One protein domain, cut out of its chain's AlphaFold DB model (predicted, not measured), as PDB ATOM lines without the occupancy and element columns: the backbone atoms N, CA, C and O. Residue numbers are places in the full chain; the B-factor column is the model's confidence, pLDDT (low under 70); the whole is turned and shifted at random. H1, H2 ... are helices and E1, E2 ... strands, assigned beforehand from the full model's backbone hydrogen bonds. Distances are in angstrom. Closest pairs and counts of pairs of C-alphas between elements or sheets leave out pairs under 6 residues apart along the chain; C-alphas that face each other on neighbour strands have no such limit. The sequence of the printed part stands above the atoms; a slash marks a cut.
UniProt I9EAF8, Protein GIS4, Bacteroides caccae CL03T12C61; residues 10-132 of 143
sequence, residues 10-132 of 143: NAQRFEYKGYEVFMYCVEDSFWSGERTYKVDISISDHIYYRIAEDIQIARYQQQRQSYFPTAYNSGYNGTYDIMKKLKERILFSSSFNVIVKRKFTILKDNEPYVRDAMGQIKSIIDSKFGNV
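What this domain is: This is residues 10 to 132 of the 143 residues of the protein "Protein GIS4" of Bacteroides caccae CL03T12C61 (UniProt I9EAF8). A four-stranded antiparallel sheet, twisted, curls round one helix, H3, to make the body at one end of a long rod. At the other end a long helix, H1, runs on away from the sheet as an arm, with the short helix H2 packed on its first half and a long loop folding back between them. The printed part has 123 residues, with three named helices and four named strands in the order E1 E2 E3 H1 H2 E4 H3; the sheet's order is E1 - E2 - E3 - E4, and the class is mixed, helices and strands. The whole is extended, with a radius of gyration of the C-alphas of 21.1 A and spans of 74 by 24 by 21 A.

How they stand to each other: In the sheet, E1, residues 12 to 16, E2, residues 19 to 29, and E3, residues 34 to 43, form a meander, each strand the antiparallel neighbour of the one before. N 14 and O 21 of the hairpin E1 and E2 are 3.0 A apart, and N 22 and O 40 of the hairpin E2 and E3 2.8 A, both within hydrogen-bond range. E4, residues 93 to 101, is antiparallel to E3, with N 37 and O 98 at 2.8 A. H3, residues 111 to 129, is on one face of the sheet, in two layers; its closest C-alphas to E4 are those of Ala 117 and Val 100, 6.2 A apart. H1, residues 45 to 65, only grazes the sheet with residues 45 to 47. H2, residues 79 to 89, is not on the sheet; it touches residues 48 to 56 of H1 at a steep tilt of 67 degrees, closest at the C-alphas of Ala 52 and Thr 79, 5.4 A. H1 and H3 are apart. In H1, H2 and H3 every O i to N i+4 pair is within hydrogen-bond range.

Where its parts are: E1 begins at C-alpha 12, (77.427, 149.792, 158.387). E2 is 28.9 A long, E3 29.0 A and E4 26.4 A. H1 is 30.7 A long and ends at C-alpha 65, (102.367, 189.360, 155.373). H3 is 25.4 A long and ends at C-alpha 129, (84.512, 159.744, 142.919).

The domain as a whole: The two C-alphas farthest apart, those of Trp 31 and Phe 68, are 73.9 A apart. The printed part has no cut. The link from H1 to H2 is long, and residues 64 to 70 stand free. Mean pLDDT of the printed part is 79.9; residue 10 and residues 30 to 31, 63 to 78 and 104 to 109 are under 70.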
ATOM      1  N   ASN A  10      72.484 145.026 159.786       66.00
ATOM      2  CA  ASN A  10      72.912 145.226 158.397       66.00
ATOM      3  C   ASN A  10      73.333 146.656 158.022       66.00
ATOM      4  O   ASN A  10      73.717 146.878 156.872       66.00
ATOM      5  N   ALA A  11      73.231 147.617 158.941       80.25
ATOM      6  CA  ALA A  11      73.695 148.977 158.708       80.25
ATOM      7  C   ALA A  11      75.173 149.100 159.095       80.25
ATOM      8  O   ALA A  11      75.563 148.740 160.203       80.25
ATOM      9  N   GLN A  12      75.997 149.604 158.185       85.38
ATOM     10  CA  GLN A  12      77.427 149.792 158.387       85.38
ATOM     11  C   GLN A  12      77.799 151.214 157.994       85.38
ATOM     12  O   GLN A  12      77.371 151.715 156.953       85.38
ATOM     13  N   ARG A  13      78.612 151.852 158.832       90.19
ATOM     14  CA  ARG A  13      79.174 153.176 158.573       90.19
ATOM     15  C   ARG A  13      80.685 153.065 158.576       90.19
ATOM     16  O   ARG A  13      81.257 152.506 159.509       90.19
ATOM     17  N   PHE A  14      81.326 153.573 157.537       89.88
ATOM     18  CA  PHE A  14      82.780 153.617 157.460       89.88
ATOM     19  C   PHE A  14      83.238 154.823 156.654       89.88
ATOM     20  O   PHE A  14      82.509 155.340 155.812       89.88
ATOM     21  N   GLU A  15      84.474 155.248 156.888       92.00
ATOM     22  CA  GLU A  15      85.097 156.302 156.100       92.00
ATOM     23  C   GLU A  15      86.056 155.717 155.065       92.00
ATOM     24  O   GLU A  15      86.796 154.764 155.332       92.00
ATOM     25  N   TYR A  16      86.062 156.294 153.866       93.25
ATOM     26  CA  TYR A  16      87.005 155.930 152.817       93.25
ATOM     27  C   TYR A  16      87.317 157.119 151.911       93.25
ATOM     28  O   TYR A  16      86.417 157.734 151.347       93.25
ATOM     29  N   LYS A  17      88.610 157.448 151.765       90.88
ATOM     30  CA  LYS A  17      89.108 158.556 150.923       90.88
ATOM     31  C   LYS A  17      88.422 159.909 151.176       90.88
ATOM     32  O   LYS A  17      88.221 160.701 150.259       90.88
ATOM     33  N   GLY A  18      88.072 160.164 152.436       88.69
ATOM     34  CA  GLY A  18      87.401 161.388 152.862       88.69
ATOM     35  C   GLY A  18      85.888 161.402 152.642       88.69
ATOM     36  O   GLY A  18      85.243 162.397 152.966       88.69
ATOM     37  N   TYR A  19      85.316 160.315 152.127       91.12
ATOM     38  CA  TYR A  19      83.877 160.104 152.137       91.12
ATOM     39  C   TYR A  19      83.469 159.353 153.392       91.12
ATOM     40  O   TYR A  19      84.107 158.379 153.791       91.12
ATOM     41  N   GLU A  20      82.368 159.788 153.970       93.38
ATOM     42  CA  GLU A  20      81.575 159.006 154.888       93.38
ATOM     43  C   GLU A  20      80.591 158.154 154.092       93.38
ATOM     44  O   GLU A  20      79.811 158.668 153.289       93.38
ATOM     45  N   VAL A  21      80.642 156.845 154.313       92.44
ATOM     46  CA  VAL A  21      79.788 155.864 153.658       92.44
ATOM     47  C   VAL A  21      78.855 155.268 154.693       92.44
ATOM     48  O   VAL A  21      79.301 154.692 155.685       92.44
ATOM     49  N   PHE A  22      77.562 155.349 154.423       93.00
ATOM     50  CA  PHE A  22      76.529 154.626 155.137       93.00
ATOM     51  C   PHE A  22      75.925 153.589 154.198       93.00
ATOM     52  O   PHE A  22      75.492 153.922 153.103       93.00
ATOM     53  N   MET A  23      75.895 152.325 154.602       90.62
ATOM     54  CA  MET A  23      75.233 151.277 153.833       90.62
ATOM     55  C   MET A  23      74.269 150.493 154.703       90.62
ATOM     56  O   MET A  23      74.551 150.261 155.874       90.62
ATOM     57  N   TYR A  24      73.160 150.045 154.130       88.88
ATOM     58  CA  TYR A  24      72.205 149.169 154.798       88.88
ATOM     59  C   TYR A  24      71.601 148.176 153.813       88.88
ATOM     60  O   TYR A  24      71.384 148.489 152.642       88.88
ATOM     61  N   CYS A  25      71.343 146.958 154.284       86.75
ATOM     62  CA  CYS A  25      70.672 145.938 153.483       86.75
ATOM     63  C   CYS A  25      69.200 146.321 153.285       86.75
ATOM     64  O   CYS A  25      68.499 146.608 154.258       86.75
ATOM     65  N   VAL A  26      68.749 146.326 152.033       86.69
ATOM     66  CA  VAL A  26      67.364 146.635 151.643       86.69
ATOM     67  C   VAL A  26      66.618 145.369 151.244       86.69
ATOM     68  O   VAL A  26      65.432 145.237 151.531       86.69
ATOM     69  N   GLU A  27      67.320 144.426 150.617       84.62
ATOM     70  CA  GLU A  27      66.761 143.148 150.187       84.62
ATOM     71  C   GLU A  27      67.730 142.021 150.537       84.62
ATOM     72  O   GLU A  27      68.922 142.099 150.240       84.62
ATOM     73  N   ASP A  28      67.204 140.963 151.155       79.62
ATOM     74  CA  ASP A  28      67.942 139.743 151.477       79.62
ATOM     75  C   ASP A  28      67.165 138.542 150.937       79.62
ATOM     76  O   ASP A  28      66.093 138.188 151.441       79.62
ATOM     77  N   SER A  29      67.683 137.938 149.871       75.81
ATOM     78  CA  SER A  29      67.102 136.748 149.267       75.81
ATOM     79  C   SER A  29      67.867 135.513 149.721       75.81
ATOM     80  O   SER A  29      68.893 135.124 149.156       75.81
ATOM     81  N   PHE A  30      67.294 134.847 150.724       65.94
ATOM     82  CA  PHE A  30      67.845 133.625 151.304       65.94
ATOM     83  C   PHE A  30      68.100 132.527 150.261       65.94
ATOM     84  O   PHE A  30      69.155 131.898 150.261       65.94
ATOM     85  N   TRP A  31      67.153 132.307 149.346       68.81
ATOM     86  CA  TRP A  31      67.224 131.206 148.381       68.81
ATOM     87  C   TRP A  31      68.271 131.419 147.289       68.81
ATOM     88  O   TRP A  31      68.838 130.447 146.791       68.81
ATOM     89  N   SER A  32      68.535 132.671 146.910       74.19
ATOM     90  CA  SER A  32      69.541 132.995 145.894       74.19
ATOM     91  C   SER A  32      70.917 133.321 146.481       74.19
ATOM     92  O   SER A  32      71.882 133.390 145.717       74.19
ATOM     93  N   GLY A  33      71.016 133.513 147.804       78.06
ATOM     94  CA  GLY A  33      72.233 134.004 148.458       78.06
ATOM     95  C   GLY A  33      72.605 135.414 147.995       78.06
ATOM     96  O   GLY A  33      73.787 135.743 147.893       78.06
ATOM     97  N   GLU A  34      71.603 136.212 147.626       83.44
ATOM     98  CA  GLU A  34      71.771 137.550 147.064       83.44
ATOM     99  C   GLU A  34      71.282 138.604 148.050       83.44
ATOM    100  O   GLU A  34      70.187 138.488 148.602       83.44
ATOM    101  N   ARG A  35      72.104 139.634 148.259       85.75
ATOM    102  CA  ARG A  35      71.802 140.769 149.125       85.75
ATOM    103  C   ARG A  35      72.018 142.077 148.393       85.75
ATOM    104  O   ARG A  35      73.090 142.301 147.827       85.75
ATOM    105  N   THR A  36      71.026 142.950 148.478       88.25
ATOM    106  CA  THR A  36      71.083 144.305 147.938       88.25
ATOM    107  C   THR A  36      71.292 145.282 149.082       88.25
ATOM    108  O   THR A  36      70.466 145.391 149.990       88.25
ATOM    109  N   TYR A  37      72.385 146.032 149.015       89.62
ATOM    110  CA  TYR A  37      72.696 147.120 149.928       89.62
ATOM    111  C   TYR A  37      72.429 148.451 149.243       89.62
ATOM    112  O   TYR A  37      72.887 148.673 148.121       89.62
ATOM    113  N   LYS A  38      71.735 149.353 149.931       92.81
ATOM    114  CA  LYS A  38      71.692 150.762 149.553       92.81
ATOM    115  C   LYS A  38      72.795 151.489 150.291       92.81
ATOM    116  O   LYS A  38      73.005 151.268 151.482       92.81
ATOM    117  N   VAL A  39      73.516 152.305 149.544       93.94
ATOM    118  CA  VAL A  39      74.723 152.993 149.975       93.94
ATOM    119  C   VAL A  39      74.513 154.475 149.755       93.94
ATOM    120  O   VAL A  39      74.232 154.896 148.636       93.94
ATOM    121  N   ASP A  40      74.678 155.247 150.814       93.94
ATOM    122  CA  ASP A  40      74.657 156.698 150.822       93.94
ATOM    123  C   ASP A  40      76.069 157.180 151.170       93.94
ATOM    124  O   ASP A  40      76.638 156.799 152.193       93.94
ATOM    125  N   ILE A  41      76.663 157.993 150.298       93.00
ATOM    126  CA  ILE A  41      77.982 158.588 150.512       93.00
ATOM    127  C   ILE A  41      77.867 160.100 150.637       93.00
ATOM    128  O   ILE A  41      77.121 160.742 149.898       93.00
ATOM    129  N   SER A  42      78.644 160.673 151.545       92.19
ATOM    130  CA  SER A  42      78.785 162.116 151.729       92.19
ATOM    131  C   SER A  42      80.236 162.465 152.043       92.19
ATOM    132  O   SER A  42      81.044 161.579 152.311       92.19
ATOM    133  N   ILE A  43      80.619 163.738 151.953       89.75
ATOM    134  CA  ILE A  43      81.944 164.153 152.438       89.75
ATOM    135  C   ILE A  43      81.957 164.024 153.962       89.75
ATOM    136  O   ILE A  43      81.053 164.534 154.620       89.75
ATOM    137  N   SER A  44      82.984 163.372 154.508       89.50
ATOM    138  CA  SER A  44      83.142 163.223 155.956       89.50
ATOM    139  C   SER A  44      83.315 164.584 156.633       89.50
ATOM    140  O   SER A  44      84.043 165.461 156.153       89.50
ATOM    141  N   ASP A  45      82.697 164.728 157.803       86.62
ATOM    142  CA  ASP A  45      82.859 165.890 158.675       86.62
ATOM    143  C   ASP A  45      84.327 166.164 159.002       86.62
ATOM    144  O   ASP A  45      84.746 167.321 158.989       86.62
ATOM    145  N   HIS A  46      85.138 165.119 159.190       85.25
ATOM    146  CA  HIS A  46      86.575 165.252 159.441       85.25
ATOM    147  C   HIS A  46      87.304 165.995 158.318       85.25
ATOM    148  O   HIS A  46      88.215 166.785 158.564       85.25
ATOM    149  N   ILE A  47      86.883 165.791 157.067       86.50
ATOM    150  CA  ILE A  47      87.462 166.499 155.926       86.50
ATOM    151  C   ILE A  47      87.049 167.967 155.932       86.50
ATOM    152  O   ILE A  47      87.906 168.832 155.750       86.50
ATOM    153  N   TYR A  48      85.773 168.264 156.198       85.25
ATOM    154  CA  TYR A  48      85.323 169.649 156.339       85.25
ATOM    155  C   TYR A  48      86.073 170.389 157.450       85.25
ATOM    156  O   TYR A  48      86.452 171.542 157.249       85.25
ATOM    157  N   TYR A  49      86.324 169.729 158.586       85.38
ATOM    158  CA  TYR A  49      87.126 170.292 159.672       85.38
ATOM    159  C   TYR A  49      88.554 170.607 159.227       85.38
ATOM    160  O   TYR A  49      88.989 171.744 159.388       85.38
ATOM    161  N   ARG A  50      89.255 169.657 158.595       84.69
ATOM    162  CA  ARG A  50      90.628 169.885 158.109       84.69
ATOM    163  C   ARG A  50      90.721 171.047 157.125       84.69
ATOM    164  O   ARG A  50      91.608 171.882 157.237       84.69
ATOM    165  N   ILE A  51      89.788 171.134 156.179       81.81
ATOM    166  CA  ILE A  51      89.772 172.235 155.206       81.81
ATOM    167  C   ILE A  51      89.505 173.569 155.909       81.81
ATOM    168  O   ILE A  51      90.112 174.583 155.565       81.81
ATOM    169  N   ALA A  52      88.606 173.586 156.893       82.94
ATOM    170  CA  ALA A  52      88.329 174.785 157.669       82.94
ATOM    171  C   ALA A  52      89.557 175.255 158.471       82.94
ATOM    172  O   ALA A  52      89.818 176.460 158.510       82.94
ATOM    173  N   GLU A  53      90.323 174.330 159.058       83.19
ATOM    174  CA  GLU A  53      91.595 174.629 159.731       83.19
ATOM    175  C   GLU A  53      92.635 175.187 158.752       83.19
ATOM    176  O   GLU A  53      93.216 176.240 159.018       83.19
ATOM    177  N   ASP A  54      92.815 174.552 157.589       81.69
ATOM    178  CA  ASP A  54      93.759 175.008 156.561       81.69
ATOM    179  C   ASP A  54      93.439 176.440 156.094       81.69
ATOM    180  O   ASP A  54      94.328 177.290 156.013       81.69
ATOM    181  N   ILE A  55      92.159 176.746 155.845       78.50
ATOM    182  CA  ILE A  55      91.707 178.097 155.469       78.50
ATOM    183  C   ILE A  55      92.007 179.100 156.587       78.50
ATOM    184  O   ILE A  55      92.434 180.227 156.321       78.50
ATOM    185  N   GLN A  56      91.779 178.717 157.843       78.56
ATOM    186  CA  GLN A  56      92.050 179.582 158.986       78.56
ATOM    187  C   GLN A  56      93.550 179.887 159.116       78.56
ATOM    188  O   GLN A  56      93.919 181.047 159.321       78.56
ATOM    189  N   ILE A  57      94.411 178.881 158.939       78.94
ATOM    190  CA  ILE A  57      95.871 179.037 158.953       78.94
ATOM    191  C   ILE A  57      96.331 179.924 157.789       78.94
ATOM    192  O   ILE A  57      97.108 180.854 158.009       78.94
ATOM    193  N   ALA A  58      95.834 179.690 156.573       76.75
ATOM    194  CA  ALA A  58      96.189 180.482 155.395       76.75
ATOM    195  C   ALA A  58      95.827 181.966 155.571       76.75
ATOM    196  O   ALA A  58      96.660 182.843 155.333       76.75
ATOM    197  N   ARG A  59      94.625 182.259 156.084       76.25
ATOM    198  CA  ARG A  59      94.196 183.633 156.407       76.25
ATOM    199  C   ARG A  59      95.092 184.285 157.453       76.25
ATOM    200  O   ARG A  59      95.469 185.445 157.298       76.25
ATOM    201  N   TYR A  60      95.458 183.544 158.499       74.00
ATOM    202  CA  TYR A  60      96.376 184.038 159.523       74.00
ATOM    203  C   TYR A  60      97.757 184.376 158.937       74.00
ATOM    204  O   TYR A  60      98.326 185.425 159.242       74.00
ATOM    205  N   GLN A  61      98.290 183.530 158.052       73.38
ATOM    206  CA  GLN A  61      99.566 183.781 157.378       73.38
ATOM    207  C   GLN A  61      99.506 184.990 156.432       73.38
ATOM    208  O   GLN A  61     100.403 185.831 156.483       73.38
ATOM    209  N   GLN A  62      98.448 185.124 155.625       71.62
ATOM    210  CA  GLN A  62      98.243 186.276 154.735       71.62
ATOM    211  C   GLN A  62      98.190 187.598 155.511       71.62
ATOM    212  O   GLN A  62      98.808 188.581 155.109       71.62
ATOM    213  N   GLN A  63      97.516 187.622 156.664       69.44
ATOM    214  CA  GLN A  63      97.455 188.816 157.514       69.44
ATOM    215  C   GLN A  63      98.824 189.210 158.076       69.44
ATOM    216  O   GLN A  63      99.133 190.398 158.133       69.44
ATOM    217  N   ARG A  64      99.675 188.240 158.437       66.00
ATOM    218  CA  ARG A  64     101.051 188.517 158.889       66.00
ATOM    219  C   ARG A  64     101.952 189.084 157.791       66.00
ATOM    220  O   ARG A  64     102.948 189.720 158.116       66.00
ATOM    221  N   GLN A  65     101.632 188.830 156.524       66.19
ATOM    222  CA  GLN A  65     102.367 189.360 155.373       66.19
ATOM    223  C   GLN A  65     101.850 190.738 154.918       66.19
ATOM    224  O   GLN A  65     102.487 191.381 154.086       66.19
ATOM    225  N   SER A  66     100.725 191.218 155.463       64.38
ATOM    226  CA  SER A  66     100.190 192.554 155.175       64.38
ATOM    227  C   SER A  66     100.972 193.645 155.916       64.38
ATOM    228  O   SER A  66     101.171 193.571 157.126       64.38
ATOM    229  N   TYR A  67     101.360 194.701 155.193       53.81
ATOM    230  CA  TYR A  67     102.107 195.856 155.719       53.81
ATOM    231  C   TYR A  67     101.322 196.698 156.743       53.81
ATOM    232  O   TYR A  67     101.918 197.445 157.516       53.81
ATOM    233  N   PHE A  68      99.993 196.565 156.771       57.03
ATOM    234  CA  PHE A  68      99.120 197.166 157.777       57.03
ATOM    235  C   PHE A  68      98.393 196.045 158.527       57.03
ATOM    236  O   PHE A  68      97.481 195.431 157.959       57.03
ATOM    237  N   PRO A  69      98.775 195.741 159.780       52.69
ATOM    238  CA  PRO A  69      98.082 194.741 160.571       52.69
ATOM    239  C   PRO A  69      96.734 195.322 161.012       52.69
ATOM    240  O   PRO A  69      96.651 196.101 161.958       52.69
ATOM    241  N   THR A  70      95.648 194.963 160.327       55.72
ATOM    242  CA  THR A  70      94.309 195.147 160.896       55.72
ATOM    243  C   THR A  70      94.223 194.315 162.170       55.72
ATOM    244  O   THR A  70      94.526 193.121 162.136       55.72
ATOM    245  N   ALA A  71      93.834 194.944 163.284       52.06
ATOM    246  CA  ALA A  71      93.599 194.269 164.554       52.06
ATOM    247  C   ALA A  71      92.759 193.006 164.325       52.06
ATOM    248  O   ALA A  71      91.799 193.036 163.552       52.06
ATOM    249  N   TYR A  72      93.153 191.901 164.962       49.19
ATOM    250  CA  TYR A  72      92.439 190.632 164.892       49.19
ATOM    251  C   TYR A  72      90.954 190.895 165.160       49.19
ATOM    252  O   TYR A  72      90.577 191.227 166.284       49.19
ATOM    253  N   ASN A  73      90.120 190.813 164.118       48.81
ATOM    254  CA  ASN A  73      88.676 190.923 164.263       48.81
ATOM    255  C   ASN A  73      88.223 189.686 165.046       48.81
ATOM    256  O   ASN A  73      87.925 188.642 164.467       48.81
ATOM    257  N   SER A  74      88.195 189.812 166.373       48.62
ATOM    258  CA  SER A  74      87.821 188.766 167.332       48.62
ATOM    259  C   SER A  74      86.366 188.301 167.198       48.62
ATOM    260  O   SER A  74      85.943 187.402 167.915       48.62
ATOM    261  N   GLY A  75      85.602 188.897 166.273       47.22
ATOM    262  CA  GLY A  75      84.233 188.519 165.936       47.22
ATOM    263  C   GLY A  75      84.102 187.457 164.839       47.22
ATOM    264  O   GLY A  75      82.983 187.026 164.570       47.22
ATOM    265  N   TYR A  76      85.191 187.023 164.185       50.06
ATOM    266  CA  TYR A  76      85.120 185.878 163.270       50.06
ATOM    267  C   TYR A  76      85.109 184.587 164.091       50.06
ATOM    268  O   TYR A  76      86.151 184.086 164.513       50.06
ATOM    269  N   ASN A  77      83.902 184.078 164.333       55.47
ATOM    270  CA  ASN A  77      83.664 182.757 164.902       55.47
ATOM    271  C   ASN A  77      84.539 181.725 164.173       55.47
ATOM    272  O   ASN A  77      84.675 181.772 162.949       55.47
ATOM    273  N   GLY A  78      85.178 180.851 164.951       69.12
ATOM    274  CA  GLY A  78      86.292 180.006 164.526       69.12
ATOM    275  C   GLY A  78      85.975 178.971 163.443       69.12
ATOM    276  O   GLY A  78      85.004 179.063 162.696       69.12
ATOM    277  N   THR A  79      86.815 177.942 163.368       70.38
ATOM    278  CA  THR A  79      86.776 176.821 162.410       70.38
ATOM    279  C   THR A  79      85.359 176.316 162.088       70.38
ATOM    280  O   THR A  79      85.069 175.969 160.948       70.38
ATOM    281  N   TYR A  80      84.439 176.351 163.059       77.12
ATOM    282  CA  TYR A  80      83.032 175.976 162.909       77.12
ATOM    283  C   TYR A  80      82.229 176.822 161.899       77.12
ATOM    284  O   TYR A  80      81.483 176.262 161.097       77.12
ATOM    285  N   ASP A  81      82.389 178.149 161.874       80.25
ATOM    286  CA  ASP A  81      81.665 179.013 160.926       80.25
ATOM    287  C   ASP A  81      82.186 178.835 159.499       80.25
ATOM    288  O   ASP A  81      81.417 178.864 158.532       80.25
ATOM    289  N   ILE A  82      83.498 178.614 159.362       78.69
ATOM    290  CA  ILE A  82      84.119 178.248 158.086       78.69
ATOM    291  C   ILE A  82      83.565 176.894 157.636       78.69
ATOM    292  O   ILE A  82      83.114 176.775 156.500       78.69
ATOM    293  N   MET A  83      83.509 175.909 158.536       82.88
ATOM    294  CA  MET A  83      82.948 174.588 158.258       82.88
ATOM    295  C   MET A  83      81.484 174.665 157.808       82.88
ATOM    296  O   MET A  83      81.115 174.036 156.818       82.88
ATOM    297  N   LYS A  84      80.651 175.460 158.487       85.38
ATOM    298  CA  LYS A  84      79.244 175.656 158.117       85.38
ATOM    299  C   LYS A  84      79.114 176.219 156.700       85.38
ATOM    300  O   LYS A  84      78.410 175.640 155.876       85.38
ATOM    301  N   LYS A  85      79.864 177.281 156.384       83.75
ATOM    302  CA  LYS A  85      79.895 177.874 155.035       83.75
ATOM    303  C   LYS A  85      80.430 176.901 153.979       83.75
ATOM    304  O   LYS A  85      79.964 176.924 152.843       83.75
ATOM    305  N   LEU A  86      81.396 176.047 154.329       81.75
ATOM    306  CA  LEU A  86      81.909 175.005 153.432       81.75
ATOM    307  C   LEU A  86      80.842 173.951 153.128       81.75
ATOM    308  O   LEU A  86      80.650 173.624 151.960       81.75
ATOM    309  N   LYS A  87      80.121 173.468 154.145       85.56
ATOM    310  CA  LYS A  87      79.021 172.504 153.978       85.56
ATOM    311  C   LYS A  87      77.883 173.069 153.122       85.56
ATOM    312  O   LYS A  87      77.326 172.348 152.303       85.56
ATOM    313  N   GLU A  88      77.570 174.357 153.271       84.25
ATOM    314  CA  GLU A  88      76.564 175.047 152.450       84.25
ATOM    315  C   GLU A  88      76.999 175.201 150.984       84.25
ATOM    316  O   GLU A  88      76.175 175.101 150.078       84.25
ATOM    317  N   ARG A  89      78.291 175.446 150.731       78.75
ATOM    318  CA  ARG A  89      78.810 175.699 149.376       78.75
ATOM    319  C   ARG A  89      79.182 174.439 148.608       78.75
ATOM    320  O   ARG A  89      79.104 174.436 147.384       78.75
ATOM    321  N   ILE A  90      79.640 173.403 149.299       75.75
ATOM    322  CA  ILE A  90      80.225 172.207 148.686       75.75
ATOM    323  C   ILE A  90      79.464 170.993 149.203       75.75
ATOM    324  O   ILE A  90      80.021 170.095 149.822       75.75
ATOM    325  N   LEU A  91      78.154 170.983 148.958       76.00
ATOM    326  CA  LEU A  91      77.312 169.854 149.314       76.00
ATOM    327  C   LEU A  91      77.593 168.695 148.349       76.00
ATOM    328  O   LEU A  91      77.362 168.800 147.144       76.00
ATOM    329  N   PHE A  92      78.079 167.576 148.878       82.25
ATOM    330  CA  PHE A  92      78.172 166.331 148.127       82.25
ATOM    331  C   PHE A  92      77.445 165.223 148.873       82.25
ATOM    332  O   PHE A  92      77.801 164.874 150.001       82.25
ATOM    333  N   SER A  93      76.463 164.645 148.193       85.50
ATOM    334  CA  SER A  93      75.776 163.431 148.602       85.50
ATOM    335  C   SER A  93      75.453 162.613 147.360       85.50
ATOM    336  O   SER A  93      74.979 163.170 146.369       85.50
ATOM    337  N   SER A  94      75.683 161.307 147.408       90.62
ATOM    338  CA  SER A  94      75.318 160.395 146.326       90.62
ATOM    339  C   SER A  94      74.811 159.088 146.910       90.62
ATOM    340  O   SER A  94      75.355 158.604 147.896       90.62
ATOM    341  N   SER A  95      73.825 158.488 146.250       92.75
ATOM    342  CA  SER A  95      73.241 157.214 146.666       92.75
ATOM    343  C   SER A  95      73.279 156.208 145.525       92.75
ATOM    344  O   SER A  95      73.030 156.566 144.374       92.75
ATOM    345  N   PHE A  96      73.589 154.951 145.823       93.00
ATOM    346  CA  PHE A  96      73.582 153.863 144.845       93.00
ATOM    347  C   PHE A  96      73.360 152.507 145.515       93.00
ATOM    348  O   PHE A  96      73.487 152.368 146.730       93.00
ATOM    349  N   ASN A  97      73.038 151.499 144.707       92.75
ATOM    350  CA  ASN A  97      72.843 150.133 145.180       92.75
ATOM    351  C   ASN A  97      74.055 149.262 144.842       92.75
ATOM    352  O   ASN A  97      74.678 149.423 143.791       92.75
ATOM    353  N   VAL A  98      74.354 148.315 145.726       90.44
ATOM    354  CA  VAL A  98      75.385 147.290 145.556       90.44
ATOM    355  C   VAL A  98      74.752 145.932 145.797       90.44
ATOM    356  O   VAL A  98      74.120 145.715 146.828       90.44
ATOM    357  N   ILE A  99      74.934 145.021 144.848       90.31
ATOM    358  CA  ILE A  99      74.397 143.664 144.927       90.31
ATOM    359  C   ILE A  99      75.558 142.709 145.196       90.31
ATOM    360  O   ILE A  99      76.563 142.696 144.480       90.31
ATOM    361  N   VAL A 100      75.425 141.906 146.246       88.12
ATOM    362  CA  VAL A 100      76.396 140.880 146.627       88.12
ATOM    363  C   VAL A 100      75.737 139.522 146.506       88.12
ATOM    364  O   VAL A 100      74.681 139.283 147.085       88.12
ATOM    365  N   LYS A 101      76.395 138.615 145.787       87.81
ATOM    366  CA  LYS A 101      75.927 137.247 145.596       87.81
ATOM    367  C   LYS A 101      76.955 136.262 146.123       87.81
ATOM    368  O   LYS A 101      78.109 136.287 145.697       87.81
ATOM    369  N   ARG A 102      76.537 135.371 147.021       78.50
ATOM    370  CA  ARG A 102      77.382 134.299 147.559       78.50
ATOM    371  C   ARG A 102      76.698 132.949 147.423       78.50
ATOM    372  O   ARG A 102      75.500 132.801 147.626       78.50
ATOM    373  N   LYS A 103      77.490 131.934 147.081       70.81
ATOM    374  CA  LYS A 103      77.029 130.548 146.979       70.81
ATOM    375  C   LYS A 103      76.961 129.967 148.396       70.81
ATOM    376  O   LYS A 103      78.003 129.691 148.974       70.81
ATOM    377  N   PHE A 104      75.750 129.850 148.950       60.12
ATOM    378  CA  PHE A 104      75.413 129.160 150.207       60.12
ATOM    379  C   PHE A 104      76.412 129.371 151.356       60.12
ATOM    380  O   PHE A 104      77.202 128.492 151.690       60.12
ATOM    381  N   THR A 105      76.362 130.539 151.990       53.16
ATOM    382  CA  THR A 105      76.977 130.735 153.312       53.16
ATOM    383  C   THR A 105      75.867 130.642 154.353       53.16
ATOM    384  O   THR A 105      74.824 131.273 154.192       53.16
ATOM    385  N   ILE A 106      76.059 129.795 155.367       53.75
ATOM    386  CA  ILE A 106      75.132 129.608 156.488       53.75
ATOM    387  C   ILE A 106      74.753 130.994 157.033       53.75
ATOM    388  O   ILE A 106      75.636 131.800 157.311       53.75
ATOM    389  N   LEU A 107      73.446 131.251 157.174       54.12
ATOM    390  CA  LEU A 107      72.786 132.518 157.555       54.12
ATOM    391  C   LEU A 107      73.373 133.280 158.753       54.12
ATOM    392  O   LEU A 107      72.966 134.407 159.013       54.12
ATOM    393  N   LYS A 108      74.265 132.659 159.521       55.84
ATOM    394  CA  LYS A 108      74.748 133.197 160.785       55.84
ATOM    395  C   LYS A 108      75.803 134.292 160.602       55.84
ATOM    396  O   LYS A 108      75.878 135.184 161.441       55.84
ATOM    397  N   ASP A 109      76.542 134.275 159.492       63.81
ATOM    398  CA  ASP A 109      77.659 135.198 159.285       63.81
ATOM    399  C   ASP A 109      77.296 136.278 158.253       63.81
ATOM    400  O   ASP A 109      77.339 136.062 157.040       63.81
ATOM    401  N   ASN A 110      76.943 137.473 158.740       72.88
ATOM    402  CA  ASN A 110      76.707 138.663 157.907       72.88
ATOM    403  C   ASN A 110      78.013 139.320 157.430       72.88
ATOM    404  O   ASN A 110      78.035 139.985 156.391       72.88
ATOM    405  N   GLU A 111      79.102 139.113 158.172       78.00
ATOM    406  CA  GLU A 111      80.421 139.699 157.924       78.00
ATOM    407  C   GLU A 111      80.925 139.505 156.484       78.00
ATOM    408  O   GLU A 111      81.382 140.477 155.879       78.00
ATOM    409  N   PRO A 112      80.805 138.320 155.858       82.19
ATOM    410  CA  PRO A 112      81.359 138.116 154.531       82.19
ATOM    411  C   PRO A 112      80.592 138.873 153.434       82.19
ATOM    412  O   PRO A 112      81.206 139.350 152.480       82.19
ATOM    413  N   TYR A 113      79.272 139.032 153.579       83.50
ATOM    414  CA  TYR A 113      78.466 139.852 152.665       83.50
ATOM    415  C   TYR A 113      78.802 141.336 152.811       83.50
ATOM    416  O   TYR A 113      79.002 142.027 151.813       83.50
ATOM    417  N   VAL A 114      78.927 141.802 154.057       83.88
ATOM    418  CA  VAL A 114      79.344 143.170 154.387       83.88
ATOM    419  C   VAL A 114      80.725 143.468 153.809       83.88
ATOM    420  O   VAL A 114      80.912 144.496 153.165       83.88
ATOM    421  N   ARG A 115      81.685 142.552 153.966       86.38
ATOM    422  CA  ARG A 115      83.053 142.719 153.465       86.38
ATOM    423  C   ARG A 115      83.102 142.850 151.944       86.38
ATOM    424  O   ARG A 115      83.805 143.720 151.431       86.38
ATOM    425  N   ASP A 116      82.355 142.015 151.227       89.25
ATOM    426  CA  ASP A 116      82.299 142.081 149.765       89.25
ATOM    427  C   ASP A 116      81.598 143.360 149.291       89.25
ATOM    428  O   ASP A 116      82.087 144.012 148.367       89.25
ATOM    429  N   ALA A 117      80.508 143.765 149.959       89.50
ATOM    430  CA  ALA A 117      79.833 145.033 149.689       89.50
ATOM    431  C   ALA A 117      80.794 146.213 149.878       89.50
ATOM    432  O   ALA A 117      80.941 147.042 148.983       89.50
ATOM    433  N   MET A 118      81.531 146.251 150.994       90.75
ATOM    434  CA  MET A 118      82.546 147.275 151.253       90.75
ATOM    435  C   MET A 118      83.638 147.293 150.177       90.75
ATOM    436  O   MET A 118      84.072 148.369 149.772       90.75
ATOM    437  N   GLY A 119      84.074 146.126 149.691       92.38
ATOM    438  CA  GLY A 119      85.031 146.024 148.588       92.38
ATOM    439  C   GLY A 119      84.508 146.651 147.293       92.38
ATOM    440  O   GLY A 119      85.193 147.476 146.686       92.38
ATOM    441  N   GLN A 120      83.271 146.326 146.910       93.88
ATOM    442  CA  GLN A 120      82.625 146.916 145.733       93.88
ATOM    443  C   GLN A 120      82.428 148.432 145.887       93.88
ATOM    444  O   GLN A 120      82.728 149.184 144.963       93.88
ATOM    445  N   ILE A 121      82.002 148.901 147.064       93.19
ATOM    446  CA  ILE A 121      81.829 150.334 147.345       93.19
ATOM    447  C   ILE A 121      83.154 151.087 147.202       93.19
ATOM    448  O   ILE A 121      83.194 152.125 146.543       93.19
ATOM    449  N   LYS A 122      84.249 150.564 147.769       93.75
ATOM    450  CA  LYS A 122      85.582 151.171 147.632       93.75
ATOM    451  C   LYS A 122      86.001 151.273 146.165       93.75
ATOM    452  O   LYS A 122      86.443 152.334 145.741       93.75
ATOM    453  N   SER A 123      85.767 150.226 145.373       94.88
ATOM    454  CA  SER A 123      86.045 150.238 143.931       94.88
ATOM    455  C   SER A 123      85.200 151.270 143.164       94.88
ATOM    456  O   SER A 123      85.707 151.956 142.271       94.88
ATOM    457  N   ILE A 124      83.927 151.448 143.532       93.31
ATOM    458  CA  ILE A 124      83.064 152.498 142.966       93.31
ATOM    459  C   ILE A 124      83.592 153.890 143.334       93.31
ATOM    460  O   ILE A 124      83.646 154.766 142.472       93.31
ATOM    461  N   ILE A 125      84.019 154.095 144.585       91.75
ATOM    462  CA  ILE A 125      84.635 155.356 145.018       91.75
ATOM    463  C   ILE A 125      85.901 155.638 144.214       91.75
ATOM    464  O   ILE A 125      86.031 156.727 143.661       91.75
ATOM    465  N   ASP A 126      86.779 154.652 144.067       92.75
ATOM    466  CA  ASP A 126      88.029 154.799 143.324       92.75
ATOM    467  C   ASP A 126      87.813 155.147 141.851       92.75
ATOM    468  O   ASP A 126      88.512 156.003 141.315       92.75
ATOM    469  N   SER A 127      86.834 154.508 141.210       92.94
ATOM    470  CA  SER A 127      86.574 154.678 139.778       92.94
ATOM    471  C   SER A 127      85.749 155.920 139.435       92.94
ATOM    472  O   SER A 127      85.969 156.507 138.379       92.94
ATOM    473  N   LYS A 128      84.797 156.325 140.287       90.38
ATOM    474  CA  LYS A 128      83.838 157.403 139.969       90.38
ATOM    475  C   LYS A 128      84.047 158.694 140.749       90.38
ATOM    476  O   LYS A 128      83.723 159.761 140.236       90.38
ATOM    477  N   PHE A 129      84.526 158.611 141.988       87.94
ATOM    478  CA  PHE A 129      84.512 159.744 142.919       87.94
ATOM    479  C   PHE A 129      85.912 160.211 143.341       87.94
ATOM    480  O   PHE A 129      86.067 161.371 143.731       87.94
ATOM    481  N   GLY A 130      86.928 159.351 143.245       88.06
ATOM    482  CA  GLY A 130      88.316 159.672 143.575       88.06
ATOM    483  C   GLY A 130      88.538 159.953 145.063       88.06
ATOM    484  O   GLY A 130      87.817 159.449 145.918       88.06
ATOM    485  N   ASN A 131      89.561 160.745 145.391       88.06
ATOM    486  CA  ASN A 131      89.810 161.224 146.752       88.06
ATOM    487  C   ASN A 131      89.185 162.606 146.943       88.06
ATOM    488  O   ASN A 131      89.359 163.495 146.107       88.06
ATOM    489  N   VAL A 132      88.485 162.800 148.061       84.00
ATOM    490  CA  VAL A 132      87.912 164.099 148.412       84.00
ATOM    491  C   VAL A 132      88.998 165.169 148.497       84.00
ATOM    492  O   VAL A 132      88.853 166.227 147.895       84.00
TER     493      VAL A 132